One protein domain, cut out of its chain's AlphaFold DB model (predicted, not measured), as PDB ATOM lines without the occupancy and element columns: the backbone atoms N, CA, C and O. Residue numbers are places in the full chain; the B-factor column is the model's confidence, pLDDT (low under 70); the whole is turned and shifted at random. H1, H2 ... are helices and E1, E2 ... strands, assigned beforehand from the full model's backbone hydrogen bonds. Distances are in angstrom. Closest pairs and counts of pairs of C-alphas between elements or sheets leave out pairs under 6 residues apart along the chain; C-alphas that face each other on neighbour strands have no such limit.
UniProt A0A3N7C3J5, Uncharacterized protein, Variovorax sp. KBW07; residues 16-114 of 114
ATOM      1  N   ALA A  16      32.593  16.160   5.543       52.47
ATOM      2  CA  ALA A  16      33.917  15.655   5.888       52.47
ATOM      3  C   ALA A  16      33.794  14.152   6.149       52.47
ATOM      4  O   ALA A  16      33.036  13.742   7.027       52.47
ATOM      5  N   ALA A  17      34.489  13.332   5.366       50.12
ATOM      6  CA  ALA A  17      34.408  11.879   5.469       50.12
ATOM      7  C   ALA A  17      35.722  11.283   5.993       50.12
ATOM      8  O   ALA A  17      36.767  11.420   5.361       50.12
ATOM      9  N   ALA A  18      35.667  10.616   7.153       46.72
ATOM     10  CA  ALA A  18      36.821   9.941   7.758       46.72
ATOM     11  C   ALA A  18      36.908   8.452   7.353       46.72
ATOM     12  O   ALA A  18      35.890   7.766   7.306       46.72
ATOM     13  N   THR A  19      38.099   7.925   7.030       48.12
ATOM     14  CA  THR A  19      38.295   6.535   6.511       48.12
ATOM     15  C   THR A  19      38.381   5.483   7.634       48.12
ATOM     16  O   THR A  19      38.729   5.834   8.753       48.12
ATOM     17  N   ALA A  20      37.991   4.201   7.475       36.56
ATOM     18  CA  ALA A  20      38.537   3.152   6.585       36.56
ATOM     19  C   ALA A  20      37.467   2.225   5.946       36.56
ATOM     20  O   ALA A  20      36.523   1.845   6.636       36.56
ATOM     21  N   VAL A  21      37.554   1.853   4.659       45.72
ATOM     22  CA  VAL A  21      36.595   0.920   4.012       45.72
ATOM     23  C   VAL A  21      37.327  -0.095   3.137       45.72
ATOM     24  O   VAL A  21      38.192   0.286   2.357       45.72
ATOM     25  N   SER A  22      36.954  -1.368   3.273       44.03
ATOM     26  CA  SER A  22      37.263  -2.486   2.375       44.03
ATOM     27  C   SER A  22      36.180  -2.620   1.291       44.03
ATOM     28  O   SER A  22      35.002  -2.477   1.605       44.03
ATOM     29  N   ASP A  23      36.601  -2.918   0.058       51.88
ATOM     30  CA  ASP A  23      35.970  -2.779  -1.280       51.88
ATOM     31  C   ASP A  23      34.469  -3.104  -1.538       51.88
ATOM     32  O   ASP A  23      34.036  -3.013  -2.684       51.88
ATOM     33  N   GLY A  24      33.637  -3.442  -0.550       47.62
ATOM     34  CA  GLY A  24      32.254  -3.899  -0.778       47.62
ATOM     35  C   GLY A  24      31.176  -2.812  -0.906       47.62
ATOM     36  O   GLY A  24      30.385  -2.864  -1.837       47.62
ATOM     37  N   ASP A  25      31.141  -1.818  -0.007       55.66
ATOM     38  CA  ASP A  25      29.965  -0.938   0.164       55.66
ATOM     39  C   ASP A  25      30.352   0.513   0.498       55.66
ATOM     40  O   ASP A  25      30.131   1.012   1.605       55.66
ATOM     41  N   LEU A  26      30.959   1.218  -0.462       57.78
ATOM     42  CA  LEU A  26      31.444   2.587  -0.259       57.78
ATOM     43  C   LEU A  26      30.321   3.560   0.160       57.78
ATOM     44  O   LEU A  26      30.531   4.377   1.050       57.78
ATOM     45  N   GLU A  27      29.113   3.443  -0.402       56.31
ATOM     46  CA  GLU A  27      27.980   4.318  -0.051       56.31
ATOM     47  C   GLU A  27      27.537   4.146   1.415       56.31
ATOM     48  O   GLU A  27      27.454   5.121   2.168       56.31
ATOM     49  N   ALA A  28      27.293   2.904   1.847       57.50
ATOM     50  CA  ALA A  28      26.890   2.609   3.222       57.50
ATOM     51  C   ALA A  28      28.006   2.954   4.219       57.50
ATOM     52  O   ALA A  28      27.747   3.467   5.311       57.50
ATOM     53  N   ALA A  29      29.260   2.734   3.822       56.44
ATOM     54  CA  ALA A  29      30.410   3.024   4.654       56.44
ATOM     55  C   ALA A  29      30.705   4.527   4.782       56.44
ATOM     56  O   ALA A  29      31.153   4.949   5.848       56.44
ATOM     57  N   ILE A  30      30.434   5.347   3.758       59.59
ATOM     58  CA  ILE A  30      30.593   6.809   3.838       59.59
ATOM     59  C   ILE A  30      29.442   7.433   4.634       59.59
ATOM     60  O   ILE A  30      29.704   8.319   5.442       59.59
ATOM     61  N   ARG A  31      28.194   6.959   4.504       59.09
ATOM     62  CA  ARG A  31      27.009   7.591   5.126       59.09
ATOM     63  C   ARG A  31      27.146   7.842   6.633       59.09
ATOM     64  O   ARG A  31      26.806   8.920   7.104       59.09
ATOM     65  N   HIS A  32      27.688   6.887   7.392       53.97
ATOM     66  CA  HIS A  32      27.910   7.029   8.844       53.97
ATOM     67  C   HIS A  32      29.127   7.889   9.220       53.97
ATOM     68  O   HIS A  32      29.442   8.054  10.397       53.97
ATOM     69  N   ARG A  33      29.848   8.388   8.220       62.75
ATOM     70  CA  ARG A  33      31.131   9.079   8.354       62.75
ATOM     71  C   ARG A  33      31.098  10.476   7.771       62.75
ATOM     72  O   ARG A  33      32.085  11.182   7.922       62.75
ATOM     73  N   ILE A  34      29.973  10.847   7.163       64.19
ATOM     74  CA  ILE A  34      29.629  12.214   6.810       64.19
ATOM     75  C   ILE A  34      29.459  12.994   8.108       64.19
ATOM     76  O   ILE A  34      28.463  12.861   8.822       64.19
ATOM     77  N   ILE A  35      30.447  13.820   8.407       64.44
ATOM     78  CA  ILE A  35      30.270  14.947   9.307       64.44
ATOM     79  C   ILE A  35      29.486  15.960   8.481       64.44
ATOM     80  O   ILE A  35      29.999  16.407   7.461       64.44
ATOM     81  N   GLY A  36      28.228  16.212   8.859       62.03
ATOM     82  CA  GLY A  36      27.371  17.199   8.203       62.03
ATOM     83  C   GLY A  36      27.894  18.624   8.421       62.03
ATOM     84  O   GLY A  36      29.029  18.947   8.104       62.03
ATOM     85  N   ALA A  37      27.092  19.511   9.008       57.25
ATOM     86  CA  ALA A  37      27.532  20.892   9.210       57.25
ATOM     87  C   ALA A  37      28.689  21.004  10.226       57.25
ATOM     88  O   ALA A  37      28.580  20.546  11.368       57.25
ATOM     89  N   THR A  38      29.773  21.670   9.826       56.97
ATOM     90  CA  THR A  38      30.808  22.170  10.739       56.97
ATOM     91  C   THR A  38      30.303  23.416  11.480       56.97
ATOM     92  O   THR A  38      29.397  24.097  10.989       56.97
ATOM     93  N   PRO A  39      30.829  23.737  12.678       59.31
ATOM     94  CA  PRO A  39      30.423  24.919  13.423       59.31
ATOM     95  C   PRO A  39      30.715  26.160  12.587       59.31
ATOM     96  O   PRO A  39      31.830  26.325  12.101       59.31
ATOM     97  N   GLN A  40      29.718  27.025  12.422       63.53
ATOM     98  CA  GLN A  40      29.874  28.239  11.629       63.53
ATOM     99  C   GLN A  40      30.705  29.265  12.400       63.53
ATOM    100  O   GLN A  40      30.378  29.614  13.538       63.53
ATOM    101  N   MET A  41      31.753  29.790  11.770       64.56
ATOM    102  CA  MET A  41      32.414  30.991  12.273       64.56
ATOM    103  C   MET A  41      31.478  32.193  12.149       64.56
ATOM    104  O   MET A  41      30.650  32.271  11.238       64.56
ATOM    105  N   ALA A  42      31.617  33.159  13.061       66.69
ATOM    106  CA  ALA A  42      30.780  34.351  13.071       66.69
ATOM    107  C   ALA A  42      30.795  35.045  11.686       66.69
ATOM    108  O   ALA A  42      31.870  35.369  11.169       66.69
ATOM    109  N   PRO A  43      29.624  35.289  11.061       58.69
ATOM    110  CA  PRO A  43      29.532  35.598   9.632       58.69
ATOM    111  C   PRO A  43      30.247  36.895   9.237       58.69
ATOM    112  O   PRO A  43      30.697  37.016   8.100       58.69
ATOM    113  N   HIS A  44      30.410  37.818  10.185       58.38
ATOM    114  CA  HIS A  44      30.992  39.150  10.020       58.38
ATOM    115  C   HIS A  44      32.526  39.201  10.108       58.38
ATOM    116  O   HIS A  44      33.103  40.266   9.903       58.38
ATOM    117  N   VAL A  45      33.207  38.087  10.387       59.78
ATOM    118  CA  VAL A  45      34.677  38.055  10.393       59.78
ATOM    119  C   VAL A  45      35.170  37.675   9.002       59.78
ATOM    120  O   VAL A  45      34.923  36.560   8.549       59.78
ATOM    121  N   ALA A  46      35.868  38.570   8.301       62.44
ATOM    122  CA  ALA A  46      36.554  38.200   7.064       62.44
ATOM    123  C   ALA A  46      37.659  37.187   7.402       62.44
ATOM    124  O   ALA A  46      38.669  37.538   8.008       62.44
ATOM    125  N   VAL A  47      37.432  35.921   7.059       70.31
ATOM    126  CA  VAL A  47      38.353  34.815   7.336       70.31
ATOM    127  C   VAL A  47      38.747  34.191   6.006       70.31
ATOM    128  O   VAL A  47      37.888  33.697   5.271       70.31
ATOM    129  N   HIS A  48      40.043  34.218   5.698       81.94
ATOM    130  CA  HIS A  48      40.595  33.431   4.599       81.94
ATOM    131  C   HIS A  48      40.444  31.946   4.919       81.94
ATOM    132  O   HIS A  48      40.642  31.535   6.059       81.94
ATOM    133  N   HIS A  49      40.085  31.151   3.913       86.69
ATOM    134  CA  HIS A  49      39.975  29.698   4.046       86.69
ATOM    135  C   HIS A  49      38.977  29.255   5.140       86.69
ATOM    136  O   HIS A  49      39.209  28.296   5.875       86.69
ATOM    137  N   ARG A  50      37.856  29.985   5.285       83.19
ATOM    138  CA  ARG A  50      36.898  29.813   6.394       83.19
ATOM    139  C   ARG A  50      36.486  28.354   6.608       83.19
ATOM    140  O   ARG A  50      36.553  27.877   7.734       83.19
ATOM    141  N   ARG A  51      36.080  27.645   5.553       83.44
ATOM    142  CA  ARG A  51      35.542  26.283   5.690       83.44
ATOM    143  C   ARG A  51      36.616  25.274   6.090       83.44
ATOM    144  O   ARG A  51      36.350  24.409   6.916       83.44
ATOM    145  N   GLN A  52      37.847  25.439   5.598       86.06
ATOM    146  CA  GLN A  52      39.001  24.670   6.075       86.06
ATOM    147  C   GLN A  52      39.183  24.826   7.595       86.06
ATOM    148  O   GLN A  52      39.362  23.836   8.303       86.06
ATOM    149  N   LEU A  53      39.076  26.054   8.114       85.31
ATOM    150  CA  LEU A  53      39.209  26.321   9.547       85.31
ATOM    151  C   LEU A  53      38.022  25.795  10.369       85.31
ATOM    152  O   LEU A  53      38.218  25.317  11.484       85.31
ATOM    153  N   GLU A  54      36.799  25.852   9.837       83.50
ATOM    154  CA  GLU A  54      35.606  25.279  10.481       83.50
ATOM    155  C   GLU A  54      35.707  23.753  10.613       83.50
ATOM    156  O   GLU A  54      35.396  23.199  11.671       83.50
ATOM    157  N   ILE A  55      36.188  23.076   9.565       82.44
ATOM    158  CA  ILE A  55      36.463  21.634   9.585       82.44
ATOM    159  C   ILE A  55      37.530  21.315  10.633       82.44
ATOM    160  O   ILE A  55      37.319  20.426  11.459       82.44
ATOM    161  N   GLN A  56      38.639  22.061  10.652       83.12
ATOM    162  CA  GLN A  56      39.710  21.839  11.624       83.12
ATOM    163  C   GLN A  56      39.218  22.023  13.066       83.12
ATOM    164  O   GLN A  56      39.435  21.151  13.905       83.12
ATOM    165  N   ALA A  57      38.472  23.097  13.345       81.88
ATOM    166  CA  ALA A  57      37.903  23.348  14.666       81.88
ATOM    167  C   ALA A  57      36.942  22.232  15.109       81.88
ATOM    168  O   ALA A  57      36.940  21.841  16.279       81.88
ATOM    169  N   TRP A  58      36.142  21.687  14.184       81.75
ATOM    170  CA  TRP A  58      35.287  20.540  14.483       81.75
ATOM    171  C   TRP A  58      36.110  19.293  14.815       81.75
ATOM    172  O   TRP A  58      35.811  18.616  15.800       81.75
ATOM    173  N   LEU A  59      37.147  18.989  14.027       80.62
ATOM    174  CA  LEU A  59      38.012  17.829  14.255       80.62
ATOM    175  C   LEU A  59      38.698  17.919  15.619       80.62
ATOM    176  O   LEU A  59      38.645  16.961  16.391       80.62
ATOM    177  N   ASP A  60      39.266  19.075  15.947       83.50
ATOM    178  CA  ASP A  60      39.941  19.308  17.222       83.50
ATOM    179  C   ASP A  60      38.965  19.191  18.401       83.50
ATOM    180  O   ASP A  60      39.217  18.444  19.349       83.50
ATOM    181  N   GLY A  61      37.800  19.844  18.308       80.69
ATOM    182  CA  GLY A  61      36.768  19.819  19.348       80.69
ATOM    183  C   GLY A  61      36.151  18.439  19.601       80.69
ATOM    184  O   GLY A  61      35.597  18.204  20.672       80.69
ATOM    185  N   ASN A  62      36.269  17.512  18.644       76.75
ATOM    186  CA  ASN A  62      35.757  16.144  18.752       76.75
ATOM    187  C   ASN A  62      36.863  15.095  18.980       76.75
ATOM    188  O   ASN A  62      36.589  13.898  18.877       76.75
ATOM    189  N   GLY A  63      38.105  15.509  19.266       79.19
ATOM    190  CA  GLY A  63      39.226  14.581  19.481       79.19
ATOM    191  C   GLY A  63      39.607  13.784  18.227       79.19
ATOM    192  O   GLY A  63      40.091  12.658  18.320       79.19
ATOM    193  N   ARG A  64      39.352  14.351  17.045       80.19
ATOM    194  CA  ARG A  64      39.573  13.758  15.719       80.19
ATOM    195  C   ARG A  64      40.629  14.513  14.911       80.19
ATOM    196  O   ARG A  64      40.673  14.371  13.696       80.19
ATOM    197  N   SER A  65      41.495  15.281  15.564       79.38
ATOM    198  CA  SER A  65      42.570  16.047  14.914       79.38
ATOM    199  C   SER A  65      43.505  15.185  14.055       79.38
ATOM    200  O   SER A  65      44.005  15.646  13.034       79.38
ATOM    201  N   ALA A  66      43.701  13.916  14.431       76.62
ATOM    202  CA  ALA A  66      44.495  12.941  13.680       76.62
ATOM    203  C   ALA A  66      43.684  12.126  12.652       76.62
ATOM    204  O   ALA A  66      44.231  11.229  12.013       76.62
ATOM    205  N   ALA A  67      42.376  12.367  12.520       75.50
ATOM    206  CA  ALA A  67      41.557  11.642  11.559       75.50
ATOM    207  C   ALA A  67      41.875  12.117  10.138       75.50
ATOM    208  O   ALA A  67      41.873  13.313   9.856       75.50
ATOM    209  N   GLU A  68      42.088  11.173   9.226       77.06
ATOM    210  CA  GLU A  68      42.100  11.474   7.794       77.06
ATOM    211  C   GLU A  68      40.716  11.946   7.354       77.06
ATOM    212  O   GLU A  68      39.712  11.352   7.753       77.06
ATOM    213  N   TRP A  69      40.664  12.993   6.531       80.12
ATOM    214  CA  TRP A  69      39.422  13.598   6.060       80.12
ATOM    215  C   TRP A  69      39.587  14.204   4.666       80.12
ATOM    216  O   TRP A  69      40.691  14.523   4.225       80.12
ATOM    217  N   VAL A  70      38.460  14.377   3.987       84.75
ATOM    218  CA  VAL A  70      38.336  15.078   2.708       84.75
ATOM    219  C   VAL A  70      37.056  15.908   2.742       84.75
ATOM    220  O   VAL A  70      36.039  15.411   3.229       84.75
ATOM    221  N   ALA A  71      37.116  17.164   2.302       85.88
ATOM    222  CA  ALA A  71      35.945  18.021   2.143       85.88
ATOM    223  C   ALA A  71      35.262  17.748   0.804       85.88
ATOM    224  O   ALA A  71      35.934  17.614  -0.215       85.88
ATOM    225  N   LEU A  72      33.934  17.733   0.799       83.50
ATOM    226  CA  LEU A  72      33.123  17.854  -0.406       83.50
ATOM    227  C   LEU A  72      32.545  19.268  -0.452       83.50
ATOM    228  O   LEU A  72      31.862  19.658   0.496       83.50
ATOM    229  N   ASP A  73      32.855  20.032  -1.498       82.81
ATOM    230  CA  ASP A  73      32.587  21.468  -1.499       82.81
ATOM    231  C   ASP A  73      32.396  22.084  -2.879       82.81
ATOM    232  O   ASP A  73      33.066  21.696  -3.822       82.81
ATOM    233  N   ASP A  74      31.574  23.117  -3.005       83.44
ATOM    234  CA  ASP A  74      31.390  23.865  -4.250       83.44
ATOM    235  C   ASP A  74      32.158  25.196  -4.300       83.44
ATOM    236  O   ASP A  74      32.167  25.873  -5.333       83.44
ATOM    237  N   TRP A  75      32.821  25.592  -3.207       85.25
ATOM    238  CA  TRP A  75      33.444  26.904  -3.079       85.25
ATOM    239  C   TRP A  75      34.955  26.819  -2.815       85.25
ATOM    240  O   TRP A  75      35.395  26.875  -1.659       85.25
ATOM    241  N   PRO A  76      35.799  26.789  -3.865       84.69
ATOM    242  CA  PRO A  76      37.251  26.658  -3.711       84.69
ATOM    243  C   PRO A  76      37.882  27.804  -2.908       84.69
ATOM    244  O   PRO A  76      38.865  27.597  -2.206       84.69
ATOM    245  N   GLY A  77      37.289  29.007  -2.930       85.44
ATOM    246  CA  GLY A  77      37.770  30.156  -2.149       85.44
ATOM    247  C   GLY A  77      37.711  29.966  -0.625       85.44
ATOM    248  O   GLY A  77      38.265  30.775   0.118       85.44
ATOM    249  N   SER A  78      37.052  28.906  -0.148       85.25
ATOM    250  CA  SER A  78      37.012  28.521   1.266       85.25
ATOM    251  C   SER A  78      38.237  27.720   1.725       85.25
ATOM    252  O   SER A  78      38.291  27.351   2.900       85.25
ATOM    253  N   PHE A  79      39.203  27.469   0.840       89.00
ATOM    254  CA  PHE A  79      40.372  26.624   1.088       89.00
ATOM    255  C   PHE A  79      41.645  27.286   0.570       89.00
ATOM    256  O   PHE A  79      41.590  28.237  -0.218       89.00
ATOM    257  N   GLU A  80      42.793  26.837   1.065       92.94
ATOM    258  CA  GLU A  80      44.094  27.254   0.545       92.94
ATOM    259  C   GLU A  80      44.264  26.869  -0.933       92.94
ATOM    260  O   GLU A  80      43.694  25.892  -1.425       92.94
ATOM    261  N   LEU A  81      45.067  27.645  -1.667       89.31
ATOM    262  CA  LEU A  81      45.381  27.311  -3.054       89.31
ATOM    263  C   LEU A  81      46.176  26.000  -3.094       89.31
ATOM    264  O   LEU A  81      47.215  25.889  -2.449       89.31
ATOM    265  N   GLY A  82      45.703  25.031  -3.878       87.44
ATOM    266  CA  GLY A  82      46.325  23.708  -3.950       87.44
ATOM    267  C   GLY A  82      46.020  22.814  -2.746       87.44
ATOM    268  O   GLY A  82      46.698  21.809  -2.570       87.44
ATOM    269  N   PHE A  83      45.022  23.156  -1.923       89.31
ATOM    270  CA  PHE A  83      44.596  22.302  -0.820       89.31
ATOM    271  C   PHE A  83      44.183  20.920  -1.338       89.31
ATOM    272  O   PHE A  83      43.239  20.794  -2.109       89.31
ATOM    273  N   GLU A  84      44.899  19.879  -0.919       87.62
ATOM    274  CA  GLU A  84      44.752  18.547  -1.512       87.62
ATOM    275  C   GLU A  84      43.575  17.757  -0.938       87.62
ATOM    276  O   GLU A  84      43.192  16.757  -1.520       87.62
ATOM    277  N   ARG A  85      42.986  18.157   0.198       87.19
ATOM    278  CA  ARG A  85      41.922  17.396   0.889       87.19
ATOM    279  C   ARG A  85      40.521  17.904   0.539       87.19
ATOM    280  O   ARG A  85      39.683  18.074   1.425       87.19
ATOM    281  N   ILE A  86      40.268  18.148  -0.745       87.88
ATOM    282  CA  ILE A  86      38.990  18.657  -1.251       87.88
ATOM    283  C   ILE A  86      38.572  17.958  -2.545       87.88
ATOM    284  O   ILE A  86      39.360  17.782  -3.467       87.88
ATOM    285  N   VAL A  87      37.290  17.623  -2.620       87.69
ATOM    286  CA  VAL A  87      36.581  17.247  -3.836       87.69
ATOM    287  C   VAL A  87      35.634  18.383  -4.172       87.69
ATOM    288  O   VAL A  87      34.710  18.669  -3.406       87.69
ATOM    289  N   LEU A  88      35.868  19.032  -5.311       85.88
ATOM    290  CA  LEU A  88      35.010  20.117  -5.761       85.88
ATOM    291  C   LEU A  88      33.748  19.564  -6.432       85.88
ATOM    292  O   LEU A  88      33.838  18.811  -7.401       85.88
ATOM    293  N   THR A  89      32.579  19.946  -5.927       83.06
ATOM    294  CA  THR A  89      31.284  19.710  -6.573       83.06
ATOM    295  C   THR A  89      30.893  20.902  -7.426       83.06
ATOM    296  O   THR A  89      31.170  22.049  -7.081       83.06
ATOM    297  N   ASP A  90      30.189  20.644  -8.520       79.25
ATOM    298  CA  ASP A  90      29.559  21.707  -9.292       79.25
ATOM    299  C   ASP A  90      28.320  22.219  -8.522       79.25
ATOM    300  O   ASP A  90      27.441  21.419  -8.198       79.25
ATOM    301  N   PRO A  91      28.202  23.529  -8.231       75.44
ATOM    302  CA  PRO A  91      27.067  24.078  -7.483       75.44
ATOM    303  C   PRO A  91      25.710  23.890  -8.188       75.44
ATOM    304  O   PRO A  91      24.667  23.952  -7.540       75.44
ATOM    305  N   GLN A  92      25.692  23.666  -9.506       78.69
ATOM    306  CA  GLN A  92      24.480  23.416 -10.293       78.69
ATOM    307  C   GLN A  92      24.126  21.931 -10.386       78.69
ATOM    308  O   GLN A  92      22.948  21.594 -10.519       78.69
ATOM    309  N   ARG A  93      25.124  21.040 -10.333       73.31
ATOM    310  CA  ARG A  93      24.922  19.580 -10.416       73.31
ATOM    311  C   ARG A  93      24.887  18.905  -9.042       73.31
ATOM    312  O   ARG A  93      24.405  17.780  -8.943       73.31
ATOM    313  N   ALA A  94      25.336  19.607  -8.001       70.75
ATOM    314  CA  ALA A  94      25.568  19.086  -6.659       70.75
ATOM    315  C   ALA A  94      26.492  17.849  -6.679       70.75
ATOM    316  O   ALA A  94      27.395  17.749  -7.512       70.75
ATOM    317  N   PHE A  95      26.305  16.930  -5.729       73.50
ATOM    318  CA  PHE A  95      27.026  15.660  -5.702       73.50
ATOM    319  C   PHE A  95      26.495  14.711  -6.779       73.50
ATOM    320  O   PHE A  95      25.309  14.382  -6.814       73.50
ATOM    321  N   ASP A  96      27.393  14.248  -7.635       75.44
ATOM    322  CA  ASP A  96      27.108  13.457  -8.822       75.44
ATOM    323  C   ASP A  96      28.168  12.367  -9.051       75.44
ATOM    324  O   ASP A  96      29.036  12.119  -8.214       75.44
ATOM    325  N   GLN A  97      28.089  11.680 -10.191       80.81
ATOM    326  CA  GLN A  97      28.991  10.572 -10.496       80.81
ATOM    327  C   GLN A  97      30.463  11.007 -10.578       80.81
ATOM    328  O   GLN A  97      31.333  10.245 -10.156       80.81
ATOM    329  N   ASP A  98      30.749  12.203 -11.093       84.25
ATOM    330  CA  ASP A  98      32.120  12.691 -11.272       84.25
ATOM    331  C   ASP A  98      32.753  12.987  -9.906       84.25
ATOM    332  O   ASP A  98      33.816  12.460  -9.565       84.25
ATOM    333  N   SER A  99      32.039  13.745  -9.071       80.12
ATOM    334  CA  SER A  99      32.454  14.033  -7.692       80.12
ATOM    335  C   SER A  99      32.513  12.772  -6.817       80.12
ATOM    336  O   SER A  99      33.402  12.649  -5.973       80.12
ATOM    337  N   TYR A 100      31.660  11.772  -7.062       81.38
ATOM    338  CA  TYR A 100      31.767  10.458  -6.422       81.38
ATOM    339  C   TYR A 100      33.056   9.713  -6.804       81.38
ATOM    340  O   TYR A 100      33.713   9.140  -5.930       81.38
ATOM    341  N   GLN A 101      33.444   9.706  -8.085       84.06
ATOM    342  CA  GLN A 101      34.681   9.038  -8.509       84.06
ATOM    343  C   GLN A 101      35.928   9.730  -7.959       84.06
ATOM    344  O   GLN A 101      36.876   9.046  -7.563       84.06
ATOM    345  N   GLU A 102      35.928  11.060  -7.868       86.12
ATOM    346  CA  GLU A 102      37.036  11.787  -7.247       86.12
ATOM    347  C   GLU A 102      37.112  11.506  -5.741       86.12
ATOM    348  O   GLU A 102      38.180  11.171  -5.226       86.12
ATOM    349  N   LEU A 103      35.973  11.510  -5.038       81.38
ATOM    350  CA  LEU A 103      35.902  11.136  -3.623       81.38
ATOM    351  C   LEU A 103      36.413   9.710  -3.376       81.38
ATOM    352  O   LEU A 103      37.189   9.464  -2.449       81.38
ATOM    353  N   ARG A 104      36.029   8.764  -4.238       79.88
ATOM    354  CA  ARG A 104      36.543   7.394  -4.200       79.88
ATOM    355  C   ARG A 104      38.053   7.356  -4.423       79.88
ATOM    356  O   ARG A 104      38.756   6.675  -3.679       79.88
ATOM    357  N   SER A 105      38.554   8.087  -5.414       83.62
ATOM    358  CA  SER A 105      39.986   8.159  -5.723       83.62
ATOM    359  C   SER A 105      40.780   8.721  -4.545       83.62
ATOM    360  O   SER A 105      41.833   8.184  -4.205       83.62
ATOM    361  N   HIS A 106      40.232   9.717  -3.848       80.06
ATOM    362  CA  HIS A 106      40.772  10.230  -2.595       80.06
ATOM    363  C   HIS A 106      40.975   9.130  -1.551       80.06
ATOM    364  O   HIS A 106      42.065   8.984  -0.994       80.06
ATOM    365  N   PHE A 107      39.950   8.312  -1.318       74.06
ATOM    366  CA  PHE A 107      40.040   7.219  -0.353       74.06
ATOM    367  C   PHE A 107      41.004   6.114  -0.764       74.06
ATOM    368  O   PHE A 107      41.692   5.565   0.097       74.06
ATOM    369  N   LEU A 108      41.097   5.818  -2.059       78.44
ATOM    370  CA  LEU A 108      42.067   4.855  -2.572       78.44
ATOM    371  C   LEU A 108      43.508   5.351  -2.389       78.44
ATOM    372  O   LEU A 108      44.354   4.573  -1.952       78.44
ATOM    373  N   ARG A 109      43.784   6.646  -2.620       77.50
ATOM    374  CA  ARG A 109      45.098   7.254  -2.335       77.50
ATOM    375  C   ARG A 109      45.481   7.097  -0.860       77.50
ATOM    376  O   ARG A 109      46.604   6.705  -0.560       77.50
ATOM    377  N   PHE A 110      44.537   7.314   0.057       68.06
ATOM    378  CA  PHE A 110      44.772   7.109   1.492       68.06
ATOM    379  C   PHE A 110      44.966   5.640   1.880       68.06
ATOM    380  O   PHE A 110      45.713   5.341   2.808       68.06
ATOM    381  N   ALA A 111      44.279   4.708   1.216       63.31
ATOM    382  CA  ALA A 111      44.462   3.283   1.465       63.31
ATOM    383  C   ALA A 111      45.827   2.780   0.973       63.31
ATOM    384  O   ALA A 111      46.428   1.950   1.644       63.31
ATOM    385  N   ALA A 112      46.321   3.303  -0.152       62.78
ATOM    386  CA  ALA A 112      47.596   2.907  -0.749       62.78
ATOM    387  C   ALA A 112      48.837   3.474  -0.029       62.78
ATOM    388  O   ALA A 112      49.929   2.945  -0.205       62.78
ATOM    389  N   GLY A 113      48.684   4.550   0.748       56.88
ATOM    390  CA  GLY A 113      49.762   5.175   1.526       56.88
ATOM    391  C   GLY A 113      49.923   4.651   2.960       56.88
ATOM    392  O   GLY A 113      50.645   5.276   3.735       56.88
ATOM    393  N   ARG A 114      49.226   3.568   3.329       49.06
ATOM    394  CA  ARG A 114      49.290   2.919   4.649       49.06
ATOM    395  C   ARG A 114      50.026   1.588   4.601       49.06
ATOM    396  O   ARG A 114      49.930   0.903   3.562       49.06
TER     397      ARG A 114
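Overview. This is residues 16 to 114 of the 114 residues of an uncharacterized protein of Variovorax sp. KBW07 (UniProt A0A3N7C3J5). A small parallel ribbon, E1 and E2, lies near the middle, with H3 packed on it mainly at E2, while H1 and H2 are set apart from each other, joined by a long loop. The 99 printed residues hold H1, H2, E1, E2 and H3 in that order, mostly helix, with under half of the residues in named elements. The whole is compact, with a radius of gyration of the C-alphas of 13.8 A and spans of 44 by 34 by 23 A.

Along the chain. E1 is residues 71 to 73, E2 86 to 88. H3, residues 97 to 112, is 22.4 A long and ends at C-alpha 112 (47.596, 2.907, -0.749). H2, residues 50 to 61, is 16.4 A long; H1, residues 26 to 31, begins at C-alpha 26 (31.444, 2.587, -0.259).

Arrangement. E1 and E2 are parallel at 21 degrees, with N 87 and O 71 2.8 A apart, within hydrogen-bond range. The closest C-alphas of E2 and H3, Val 87 and Leu 103, are 6.2 A apart. H2 and H3 are apart; H1 and H3 are only just apart, closest 8.0 A. In H1, H2 and H3 every O i to N i+4 pair is within hydrogen-bond range.

Size, cuts and confidence. The printed part has no cut. The links H1 to H2 and E1 to E2 are long. Residues 16 to 46 and 110 to 114 have pLDDT under 70.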